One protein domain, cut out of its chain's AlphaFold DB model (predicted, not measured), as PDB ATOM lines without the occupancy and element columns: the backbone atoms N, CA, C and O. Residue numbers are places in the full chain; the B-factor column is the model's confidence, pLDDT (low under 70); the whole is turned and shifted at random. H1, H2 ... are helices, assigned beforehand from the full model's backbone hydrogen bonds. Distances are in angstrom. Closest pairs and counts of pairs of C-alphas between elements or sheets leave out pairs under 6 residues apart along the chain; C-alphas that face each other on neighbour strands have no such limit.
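AT A GLANCE: This is residues 43 to 130 of the 144 residues of an uncharacterized protein of Caenorhabditis elegans (UniProt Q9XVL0). One long helix, H1, makes an arm, its residues 43 to 75 sticking out free; its other end turns a corner into a helical hairpin of H2 and H3. The 88 printed residues hold three named helices, H1, H2, H3 in chain order, and no named strand: all helix. The whole is extended, radius of gyration of the C-alphas 21.0 A, spanning 66 by 35 by 15 A.

HOW THE PARTS SIT: H1, residues 43 to 86, and H2, residues 88 to 107, touch only at the corner, at a steep tilt of 64 degrees; the closest C-alphas, of Cys 84 and Ala 91, are 5.3 A apart. H3, residues 113 to 129, touches H2 as a hairpin, at a shallow tilt of 12 degrees, opposite ways; the closest C-alphas, of Leu 94 and Leu 124, are 6.4 A apart. H3 touches H1 with residues 125 to 129 alone, closest at the C-alphas of Ile 80 and Met 128, 5.7 A. Every O i to N i+4 pair is within hydrogen-bond range in H1 and H2, 11 of 13 in H3.

IN THESE COORDINATES: H1 runs 62.8 A from C-alpha 43 at (236.746, 191.270, 187.231). H2 is 28.0 A long. H3, 22.0 A, has a kink of 30 degrees near residue 120 and ends at C-alpha 129 (278.910, 210.248, 219.376).

THE WHOLE: The farthest C-alphas, of Asp 43 and Asn 89, are 67.2 A apart. The printed part has no cut, and both links are tight. The pLDDT is under 70 at residues 110 to 111 and 127 to 130.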
ATOM      1  N   ASP A  43     235.566 192.093 186.933       88.19
ATOM      2  CA  ASP A  43     236.746 191.270 187.231       88.19
ATOM      3  C   ASP A  43     238.059 191.952 186.783       88.19
ATOM      4  O   ASP A  43     239.037 191.998 187.525       88.19
ATOM      5  N   VAL A  44     238.064 192.599 185.604       90.76
ATOM      6  CA  VAL A  44     239.217 193.391 185.123       90.76
ATOM      7  C   VAL A  44     239.494 194.610 186.014       90.76
ATOM      8  O   VAL A  44     240.648 194.942 186.284       90.76
ATOM      9  N   ILE A  45     238.451 195.301 186.475       91.65
ATOM     10  CA  ILE A  45     238.610 196.438 187.389       91.65
ATOM     11  C   ILE A  45     239.147 195.950 188.738       91.65
ATOM     12  O   ILE A  45     240.085 196.553 189.256       91.65
ATOM     13  N   ASP A  46     238.616 194.847 189.267       91.36
ATOM     14  CA  ASP A  46     239.045 194.265 190.539       91.36
ATOM     15  C   ASP A  46     240.517 193.819 190.496       91.36
ATOM     16  O   ASP A  46     241.262 194.109 191.434       91.36
ATOM     17  N   ILE A  47     240.993 193.209 189.398       91.79
ATOM     18  CA  ILE A  47     242.411 192.823 189.276       91.79
ATOM     19  C   ILE A  47     243.350 194.029 189.148       91.79
ATOM     20  O   ILE A  47     244.419 194.036 189.762       91.79
ATOM     21  N   ILE A  48     242.957 195.074 188.409       94.39
ATOM     22  CA  ILE A  48     243.739 196.319 188.310       94.39
ATOM     23  C   ILE A  48     243.793 197.010 189.674       94.39
ATOM     24  O   ILE A  48     244.854 197.472 190.098       94.39
ATOM     25  N   TRP A  49     242.663 197.064 190.379       94.92
ATOM     26  CA  TRP A  49     242.569 197.684 191.694       94.92
ATOM     27  C   TRP A  49     243.389 196.912 192.738       94.92
ATOM     28  O   TRP A  49     244.147 197.520 193.497       94.92
ATOM     29  N   ALA A  50     243.346 195.577 192.708       92.97
ATOM     30  CA  ALA A  50     244.188 194.720 193.539       92.97
ATOM     31  C   ALA A  50     245.687 194.909 193.242       92.97
ATOM     32  O   ALA A  50     246.488 195.033 194.171       92.97
ATOM     33  N   ALA A  51     246.075 194.994 191.965       94.04
ATOM     34  CA  ALA A  51     247.456 195.265 191.568       94.04
ATOM     35  C   ALA A  51     247.930 196.647 192.048       94.04
ATOM     36  O   ALA A  51     249.040 196.775 192.565       94.04
ATOM     37  N   LEU A  52     247.079 197.672 191.945       95.44
ATOM     38  CA  LEU A  52     247.379 199.023 192.419       95.44
ATOM     39  C   LEU A  52     247.587 199.055 193.937       95.44
ATOM     40  O   LEU A  52     248.555 199.654 194.409       95.44
ATOM     41  N   ILE A  53     246.736 198.367 194.703       93.86
ATOM     42  CA  ILE A  53     246.901 198.226 196.157       93.86
ATOM     43  C   ILE A  53     248.191 197.488 196.495       93.86
ATOM     44  O   ILE A  53     248.894 197.880 197.425       93.86
ATOM     45  N   PHE A  54     248.537 196.445 195.742       94.58
ATOM     46  CA  PHE A  54     249.773 195.702 195.958       94.58
ATOM     47  C   PHE A  54     251.014 196.573 195.725       94.58
ATOM     48  O   PHE A  54     251.909 196.603 196.572       94.58
ATOM     49  N   VAL A  55     251.043 197.344 194.632       93.71
ATOM     50  CA  VAL A  55     252.114 198.315 194.354       93.71
ATOM     51  C   VAL A  55     252.180 199.373 195.455       93.71
ATOM     52  O   VAL A  55     253.262 199.646 195.975       93.71
ATOM     53  N   LEU A  56     251.035 199.919 195.873       94.33
ATOM     54  CA  LEU A  56     250.969 200.887 196.966       94.33
ATOM     55  C   LEU A  56     251.514 200.293 198.275       94.33
ATOM     56  O   LEU A  56     252.294 200.943 198.963       94.33
ATOM     57  N   MET A  57     251.170 199.046 198.597       94.87
ATOM     58  CA  MET A  57     251.660 198.349 199.789       94.87
ATOM     59  C   MET A  57     253.177 198.120 199.735       94.87
ATOM     60  O   MET A  57     253.852 198.274 200.754       94.87
ATOM     61  N   ILE A  58     253.729 197.782 198.564       94.17
ATOM     62  CA  ILE A  58     255.181 197.670 198.359       94.17
ATOM     63  C   ILE A  58     255.854 199.018 198.623       94.17
ATOM     64  O   ILE A  58     256.802 199.086 199.404       94.17
ATOM     65  N   VAL A  59     255.341 200.090 198.019       92.52
ATOM     66  CA  VAL A  59     255.866 201.448 198.200       92.52
ATOM     67  C   VAL A  59     255.816 201.846 199.674       92.52
ATOM     68  O   VAL A  59     256.835 202.257 200.219       92.52
ATOM     69  N   VAL A  60     254.694 201.632 200.363       95.52
ATOM     70  CA  VAL A  60     254.560 201.920 201.802       95.52
ATOM     71  C   VAL A  60     255.553 201.108 202.638       95.52
ATOM     72  O   VAL A  60     256.153 201.664 203.555       95.52
ATOM     73  N   ARG A  61     255.798 199.830 202.315       92.59
ATOM     74  CA  ARG A  61     256.821 199.019 203.002       92.59
ATOM     75  C   ARG A  61     258.231 199.562 202.798       92.59
ATOM     76  O   ARG A  61     258.978 199.666 203.769       92.59
ATOM     77  N   PHE A  62     258.588 199.927 201.568       93.82
ATOM     78  CA  PHE A  62     259.882 200.544 201.287       93.82
ATOM     79  C   PHE A  62     260.024 201.898 201.980       93.82
ATOM     80  O   PHE A  62     261.075 202.161 202.555       93.82
ATOM     81  N   LEU A  63     258.978 202.728 201.990       91.23
ATOM     82  CA  LEU A  63     258.980 204.006 202.704       91.23
ATOM     83  C   LEU A  63     259.114 203.807 204.213       91.23
ATOM     84  O   LEU A  63     259.876 204.537 204.836       91.23
ATOM     85  N   HIS A  64     258.425 202.824 204.797       92.15
ATOM     86  CA  HIS A  64     258.544 202.506 206.219       92.15
ATOM     87  C   HIS A  64     259.973 202.076 206.569       92.15
ATOM     88  O   HIS A  64     260.576 202.626 207.486       92.15
ATOM     89  N   SER A  65     260.556 201.165 205.785       92.57
ATOM     90  CA  SER A  65     261.940 200.715 205.979       92.57
ATOM     91  C   SER A  65     262.958 201.845 205.767       92.57
ATOM     92  O   SER A  65     263.875 202.021 206.567       92.57
ATOM     93  N   ALA A  66     262.774 202.668 204.733       90.51
ATOM     94  CA  ALA A  66     263.618 203.833 204.493       90.51
ATOM     95  C   ALA A  66     263.494 204.863 205.625       90.51
ATOM     96  O   ALA A  66     264.498 205.445 206.028       90.51
ATOM     97  N   PHE A  67     262.289 205.065 206.165       90.19
ATOM     98  CA  PHE A  67     262.043 205.967 207.285       90.19
ATOM     99  C   PHE A  67     262.698 205.472 208.577       90.19
ATOM    100  O   PHE A  67     263.297 206.276 209.285       90.19
ATOM    101  N   GLU A  68     262.669 204.167 208.862       90.23
ATOM    102  CA  GLU A  68     263.393 203.581 209.999       90.23
ATOM    103  C   GLU A  68     264.896 203.882 209.912       90.23
ATOM    104  O   GLU A  68     265.473 204.434 210.854       90.23
ATOM    105  N   ILE A  69     265.514 203.620 208.755       88.46
ATOM    106  CA  ILE A  69     266.943 203.888 208.526       88.46
ATOM    107  C   ILE A  69     267.236 205.390 208.623       88.46
ATOM    108  O   ILE A  69     268.192 205.805 209.284       88.46
ATOM    109  N   LEU A  70     266.406 206.217 207.986       88.54
ATOM    110  CA  LEU A  70     266.575 207.665 207.989       88.54
ATOM    111  C   LEU A  70     266.415 208.245 209.398       88.54
ATOM    112  O   LEU A  70     267.158 209.156 209.751       88.54
ATOM    113  N   SER A  71     265.510 207.704 210.217       87.15
ATOM    114  CA  SER A  71     265.302 208.140 211.600       87.15
ATOM    115  C   SER A  71     266.510 207.839 212.495       87.15
ATOM    116  O   SER A  71     266.931 208.717 213.250       87.15
ATOM    117  N   ASP A  72     267.148 206.669 212.362       86.17
ATOM    118  CA  ASP A  72     268.379 206.338 213.100       86.17
ATOM    119  C   ASP A  72     269.551 207.236 212.665       86.17
ATOM    120  O   ASP A  72     270.276 207.799 213.497       86.17
ATOM    121  N   ILE A  73     269.700 207.460 211.354       84.70
ATOM    122  CA  ILE A  73     270.680 208.417 210.820       84.70
ATOM    123  C   ILE A  73     270.392 209.822 211.354       84.70
ATOM    124  O   ILE A  73     271.316 210.504 211.795       84.70
ATOM    125  N   PHE A  74     269.130 210.249 211.384       82.72
ATOM    126  CA  PHE A  74     268.736 211.569 211.869       82.72
ATOM    127  C   PHE A  74     269.066 211.753 213.351       82.72
ATOM    128  O   PHE A  74     269.611 212.789 213.726       82.72
ATOM    129  N   VAL A  75     268.833 210.744 214.196       85.14
ATOM    130  CA  VAL A  75     269.221 210.785 215.615       85.14
ATOM    131  C   VAL A  75     270.741 210.896 215.769       85.14
ATOM    132  O   VAL A  75     271.218 211.681 216.596       85.14
ATOM    133  N   LYS A  76     271.525 210.164 214.966       82.86
ATOM    134  CA  LYS A  76     272.995 210.276 214.967       82.86
ATOM    135  C   LYS A  76     273.452 211.661 214.518       82.86
ATOM    136  O   LYS A  76     274.270 212.272 215.205       82.86
ATOM    137  N   VAL A  77     272.889 212.185 213.430       82.97
ATOM    138  CA  VAL A  77     273.168 213.541 212.929       82.97
ATOM    139  C   VAL A  77     272.782 214.586 213.970       82.97
ATOM    140  O   VAL A  77     273.572 215.483 214.240       82.97
ATOM    141  N   TYR A  78     271.638 214.447 214.636       83.63
ATOM    142  CA  TYR A  78     271.224 215.337 215.718       83.63
ATOM    143  C   TYR A  78     272.207 215.304 216.898       83.63
ATOM    144  O   TYR A  78     272.598 216.357 217.404       83.63
ATOM    145  N   ARG A  79     272.681 214.114 217.305       82.16
ATOM    146  CA  ARG A  79     273.724 213.971 218.340       82.16
ATOM    147  C   ARG A  79     275.061 214.590 217.921       82.16
ATOM    148  O   ARG A  79     275.752 215.180 218.750       82.16
ATOM    149  N   ILE A  80     275.412 214.496 216.645       81.86
ATOM    150  CA  ILE A  80     276.597 215.154 216.088       81.86
ATOM    151  C   ILE A  80     276.403 216.676 216.090       81.86
ATOM    152  O   ILE A  80     277.287 217.398 216.537       81.86
ATOM    153  N   LEU A  81     275.236 217.180 215.686       80.15
ATOM    154  CA  LEU A  81     274.924 218.612 215.671       80.15
ATOM    155  C   LEU A  81     274.922 219.221 217.077       80.15
ATOM    156  O   LEU A  81     275.518 220.278 217.276       80.15
ATOM    157  N   ILE A  82     274.321 218.557 218.069       82.57
ATOM    158  CA  ILE A  82     274.359 219.037 219.459       82.57
ATOM    159  C   ILE A  82     275.787 218.998 220.023       82.57
ATOM    160  O   ILE A  82     276.172 219.896 220.773       82.57
ATOM    161  N   PHE A  83     276.611 218.019 219.631       77.98
ATOM    162  CA  PHE A  83     278.034 217.997 219.975       77.98
ATOM    163  C   PHE A  83     278.786 219.167 219.323       77.98
ATOM    164  O   PHE A  83     279.510 219.891 220.012       77.98
ATOM    165  N   CYS A  84     278.558 219.411 218.030       76.77
ATOM    166  CA  CYS A  84     279.102 220.554 217.299       76.77
ATOM    167  C   CYS A  84     278.687 221.888 217.929       76.77
ATOM    168  O   CYS A  84     279.502 222.804 218.003       76.77
ATOM    169  N   TYR A  85     277.459 221.993 218.439       77.48
ATOM    170  CA  TYR A  85     276.991 223.176 219.158       77.48
ATOM    171  C   TYR A  85     277.667 223.328 220.529       77.48
ATOM    172  O   TYR A  85     278.067 224.425 220.915       77.48
ATOM    173  N   ARG A  86     277.848 222.225 221.265       79.01
ATOM    174  CA  ARG A  86     278.425 222.236 222.619       79.01
ATOM    175  C   ARG A  86     279.938 222.474 222.633       79.01
ATOM    176  O   ARG A  86     280.454 223.078 223.575       79.01
ATOM    177  N   LYS A  87     280.669 221.968 221.635       78.22
ATOM    178  CA  LYS A  87     282.133 222.098 221.503       78.22
ATOM    179  C   LYS A  87     282.518 222.446 220.054       78.22
ATOM    180  O   LYS A  87     283.189 221.654 219.390       78.22
ATOM    181  N   PRO A  88     282.170 223.654 219.566       79.14
ATOM    182  CA  PRO A  88     282.376 224.028 218.166       79.14
ATOM    183  C   PRO A  88     283.852 224.053 217.769       79.14
ATOM    184  O   PRO A  88     284.179 223.751 216.628       79.14
ATOM    185  N   ASN A  89     284.758 224.368 218.700       78.04
ATOM    186  CA  ASN A  89     286.191 224.430 218.409       78.04
ATOM    187  C   ASN A  89     286.764 223.050 218.050       78.04
ATOM    188  O   ASN A  89     287.419 222.921 217.022       78.04
ATOM    189  N   HIS A  90     286.448 222.015 218.839       75.97
ATOM    190  CA  HIS A  90     286.889 220.642 218.552       75.97
ATOM    191  C   HIS A  90     286.216 220.102 217.284       75.97
ATOM    192  O   HIS A  90     286.851 219.435 216.474       75.97
ATOM    193  N   ALA A  91     284.936 220.427 217.070       79.34
ATOM    194  CA  ALA A  91     284.228 220.005 215.869       79.34
ATOM    195  C   ALA A  91     284.806 220.624 214.588       79.34
ATOM    196  O   ALA A  91     284.982 219.920 213.597       79.34
ATOM    197  N   LYS A  92     285.158 221.916 214.611       79.09
ATOM    198  CA  LYS A  92     285.821 222.592 213.484       79.09
ATOM    199  C   LYS A  92     287.176 221.965 213.162       79.09
ATOM    200  O   LYS A  92     287.509 221.838 211.988       79.09
ATOM    201  N   GLU A  93     287.946 221.585 214.178       82.55
ATOM    202  CA  GLU A  93     289.240 220.920 214.003       82.55
ATOM    203  C   GLU A  93     289.082 219.530 213.370       82.55
ATOM    204  O   GLU A  93     289.731 219.240 212.367       82.55
ATOM    205  N   LEU A  94     288.143 218.719 213.870       80.00
ATOM    206  CA  LEU A  94     287.817 217.414 213.283       80.00
ATOM    207  C   LEU A  94     287.300 217.538 211.847       80.00
ATOM    208  O   LEU A  94     287.688 216.756 210.982       80.00
ATOM    209  N   PHE A  95     286.470 218.543 211.562       82.82
ATOM    210  CA  PHE A  95     285.961 218.789 210.214       82.82
ATOM    211  C   PHE A  95     287.077 219.198 209.251       82.82
ATOM    212  O   PHE A  95     287.177 218.640 208.160       82.82
ATOM    213  N   LYS A  96     287.967 220.111 209.663       83.53
ATOM    214  CA  LYS A  96     289.153 220.479 208.874       83.53
ATOM    215  C   LYS A  96     290.069 219.281 208.637       83.53
ATOM    216  O   LYS A  96     290.521 219.098 207.514       83.53
ATOM    217  N   SER A  97     290.310 218.469 209.665       82.84
ATOM    218  CA  SER A  97     291.112 217.249 209.553       82.84
ATOM    219  C   SER A  97     290.489 216.267 208.560       82.84
ATOM    220  O   SER A  97     291.164 215.803 207.648       82.84
ATOM    221  N   THR A  98     289.174 216.050 208.641       81.84
ATOM    222  CA  THR A  98     288.454 215.172 207.708       81.84
ATOM    223  C   THR A  98     288.509 215.708 206.282       81.84
ATOM    224  O   THR A  98     288.796 214.947 205.369       81.84
ATOM    225  N   LEU A  99     288.296 217.011 206.069       81.33
ATOM    226  CA  LEU A  99     288.436 217.618 204.743       81.33
ATOM    227  C   LEU A  99     289.857 217.494 204.200       81.33
ATOM    228  O   LEU A  99     290.028 217.256 203.009       81.33
ATOM    229  N   ASN A 100     290.867 217.649 205.054       83.60
ATOM    230  CA  ASN A 100     292.253 217.471 204.654       83.60
ATOM    231  C   ASN A 100     292.522 216.018 204.245       83.60
ATOM    232  O   ASN A 100     293.125 215.796 203.203       83.60
ATOM    233  N   ILE A 101     292.016 215.042 205.004       82.79
ATOM    234  CA  ILE A 101     292.115 213.623 204.647       82.79
ATOM    235  C   ILE A 101     291.381 213.357 203.334       82.79
ATOM    236  O   ILE A 101     291.984 212.802 202.434       82.79
ATOM    237  N   ILE A 102     290.138 213.821 203.168       82.03
ATOM    238  CA  ILE A 102     289.377 213.659 201.917       82.03
ATOM    239  C   ILE A 102     290.137 214.272 200.739       82.03
ATOM    240  O   ILE A 102     290.214 213.658 199.683       82.03
ATOM    241  N   LYS A 103     290.722 215.462 200.912       83.14
ATOM    242  CA  LYS A 103     291.494 216.131 199.863       83.14
ATOM    243  C   LYS A 103     292.762 215.358 199.507       83.14
ATOM    244  O   LYS A 103     293.020 215.170 198.326       83.14
ATOM    245  N   VAL A 104     293.522 214.900 200.501       80.82
ATOM    246  CA  VAL A 104     294.728 214.082 200.295       80.82
ATOM    247  C   VAL A 104     294.371 212.727 199.676       80.82
ATOM    248  O   VAL A 104     295.052 212.274 198.767       80.82
ATOM    249  N   SER A 105     293.281 212.094 200.113       77.37
ATOM    250  CA  SER A 105     292.771 210.839 199.555       77.37
ATOM    251  C   SER A 105     292.262 210.998 198.123       77.37
ATOM    252  O   SER A 105     292.428 210.081 197.326       77.37
ATOM    253  N   TYR A 106     291.650 212.140 197.795       74.17
ATOM    254  CA  TYR A 106     291.218 212.470 196.437       74.17
ATOM    255  C   TYR A 106     292.418 212.704 195.517       74.17
ATOM    256  O   TYR A 106     292.451 212.160 194.423       74.17
ATOM    257  N   ASP A 107     293.415 213.464 195.979       78.94
ATOM    258  CA  ASP A 107     294.660 213.718 195.239       78.94
ATOM    259  C   ASP A 107     295.471 212.435 195.018       78.94
ATOM    260  O   ASP A 107     296.088 212.244 193.977       78.94
ATOM    261  N   ALA A 108     295.419 211.511 195.978       74.31
ATOM    262  CA  ALA A 108     296.029 210.203 195.826       74.31
ATOM    263  C   ALA A 108     295.268 209.294 194.840       74.31
ATOM    264  O   ALA A 108     295.837 208.305 194.403       74.31
ATOM    265  N   GLU A 109     293.997 209.566 194.519       73.02
ATOM    266  CA  GLU A 109     293.103 208.693 193.728       73.02
ATOM    267  C   GLU A 109     292.985 207.240 194.264       73.02
ATOM    268  O   GLU A 109     292.374 206.376 193.643       73.02
ATOM    269  N   ILE A 110     293.526 206.948 195.457       68.40
ATOM    270  CA  ILE A 110     293.603 205.583 196.012       68.40
ATOM    271  C   ILE A 110     292.239 205.120 196.563       68.40
ATOM    272  O   ILE A 110     292.031 203.926 196.755       68.40
ATOM    273  N   TRP A 111     291.318 206.033 196.889       61.73
ATOM    274  CA  TRP A 111     290.230 205.719 197.824       61.73
ATOM    275  C   TRP A 111     288.865 205.471 197.182       61.73
ATOM    276  O   TRP A 111     288.284 206.348 196.542       61.73
ATOM    277  N   THR A 112     288.304 204.291 197.466       72.37
ATOM    278  CA  THR A 112     286.913 203.944 197.150       72.37
ATOM    279  C   THR A 112     285.974 204.732 198.071       72.37
ATOM    280  O   THR A 112     286.295 204.994 199.231       72.37
ATOM    281  N   TRP A 113     284.776 205.093 197.596       70.75
ATOM    282  CA  TRP A 113     283.755 205.802 198.393       70.75
ATOM    283  C   TRP A 113     283.471 205.140 199.756       70.75
ATOM    284  O   TRP A 113     283.228 205.821 200.753       70.75
ATOM    285  N   THR A 114     283.538 203.807 199.810       77.64
ATOM    286  CA  THR A 114     283.407 203.023 201.044       77.64
ATOM    287  C   THR A 114     284.491 203.356 202.060       77.64
ATOM    288  O   THR A 114     284.163 203.588 203.223       77.64
ATOM    289  N   ASP A 115     285.747 203.461 201.627       76.67
ATOM    290  CA  ASP A 115     286.882 203.754 202.502       76.67
ATOM    291  C   ASP A 115     286.735 205.168 203.065       76.67
ATOM    292  O   ASP A 115     286.791 205.368 204.284       76.67
ATOM    293  N   MET A 116     286.417 206.145 202.198       75.04
ATOM    294  CA  MET A 116     286.149 207.533 202.608       75.04
ATOM    295  C   MET A 116     285.069 207.600 203.689       75.04
ATOM    296  O   MET A 116     285.202 208.348 204.664       75.04
ATOM    297  N   TRP A 117     284.019 206.789 203.552       75.30
ATOM    298  CA  TRP A 117     282.955 206.708 204.542       75.30
ATOM    299  C   TRP A 117     283.411 206.088 205.870       75.30
ATOM    300  O   TRP A 117     282.953 206.507 206.937       75.30
ATOM    301  N   GLU A 118     284.322 205.116 205.852       79.08
ATOM    302  CA  GLU A 118     284.890 204.548 207.078       79.08
ATOM    303  C   GLU A 118     285.757 205.546 207.843       79.08
ATOM    304  O   GLU A 118     285.565 205.691 209.056       79.08
ATOM    305  N   ILE A 119     286.622 206.300 207.155       77.37
ATOM    306  CA  ILE A 119     287.371 207.405 207.779       77.37
ATOM    307  C   ILE A 119     286.424 208.459 208.325       77.37
ATOM    308  O   ILE A 119     286.596 208.922 209.451       77.37
ATOM    309  N   PHE A 120     285.392 208.824 207.569       77.99
ATOM    310  CA  PHE A 120     284.404 209.783 208.043       77.99
ATOM    311  C   PHE A 120     283.740 209.299 209.344       77.99
ATOM    312  O   PHE A 120     283.637 210.043 210.324       77.99
ATOM    313  N   LYS A 121     283.346 208.023 209.412       75.56
ATOM    314  CA  LYS A 121     282.774 207.440 210.635       75.56
ATOM    315  C   LYS A 121     283.775 207.391 211.794       75.56
ATOM    316  O   LYS A 121     283.384 207.666 212.931       75.56
ATOM    317  N   SER A 122     285.036 207.038 211.558       76.98
ATOM    318  CA  SER A 122     286.036 206.905 212.626       76.98
ATOM    319  C   SER A 122     286.542 208.259 213.139       76.98
ATOM    320  O   SER A 122     286.709 208.417 214.348       76.98
ATOM    321  N   HIS A 123     286.700 209.256 212.263       72.62
ATOM    322  CA  HIS A 123     287.231 210.579 212.605       72.62
ATOM    323  C   HIS A 123     286.165 211.603 213.011       72.62
ATOM    324  O   HIS A 123     286.455 212.462 213.840       72.62
ATOM    325  N   LEU A 124     284.941 211.534 212.477       71.25
ATOM    326  CA  LEU A 124     283.857 212.455 212.854       71.25
ATOM    327  C   LEU A 124     282.827 211.770 213.744       71.25
ATOM    328  O   LEU A 124     282.626 212.182 214.883       71.25
ATOM    329  N   VAL A 125     282.182 210.709 213.258       70.84
ATOM    330  CA  VAL A 125     281.013 210.139 213.952       70.84
ATOM    331  C   VAL A 125     281.409 209.543 215.301       70.84
ATOM    332  O   VAL A 125     280.781 209.843 216.312       70.84
ATOM    333  N   THR A 126     282.472 208.746 215.358       74.78
ATOM    334  CA  THR A 126     282.892 208.037 216.574       74.78
ATOM    335  C   THR A 126     283.281 208.991 217.713       74.78
ATOM    336  O   THR A 126     282.709 208.859 218.797       74.78
ATOM    337  N   PRO A 127     284.184 209.977 217.539       68.97
ATOM    338  CA  PRO A 127     284.526 210.892 218.629       68.97
ATOM    339  C   PRO A 127     283.372 211.823 219.020       68.97
ATOM    340  O   PRO A 127     283.274 212.181 220.191       68.97
ATOM    341  N   MET A 128     282.482 212.182 218.088       64.85
ATOM    342  CA  MET A 128     281.349 213.078 218.367       64.85
ATOM    343  C   MET A 128     280.142 212.369 218.995       64.85
ATOM    344  O   MET A 128     279.319 213.015 219.643       64.85
ATOM    345  N   THR A 129     280.018 211.049 218.821       69.15
ATOM    346  CA  THR A 129     278.910 210.248 219.376       69.15
ATOM    347  C   THR A 129     279.287 209.437 220.610       69.15
ATOM    348  O   THR A 129     278.379 208.953 221.294       69.15
ATOM    349  N   LYS A 130     280.584 209.318 220.944       65.80
ATOM    350  CA  LYS A 130     281.025 208.765 222.230       65.80
ATOM    351  C   LYS A 130     280.340 209.542 223.351       65.80
ATOM    352  O   LYS A 130     280.614 210.720 223.575       65.80
TER     353      LYS A 130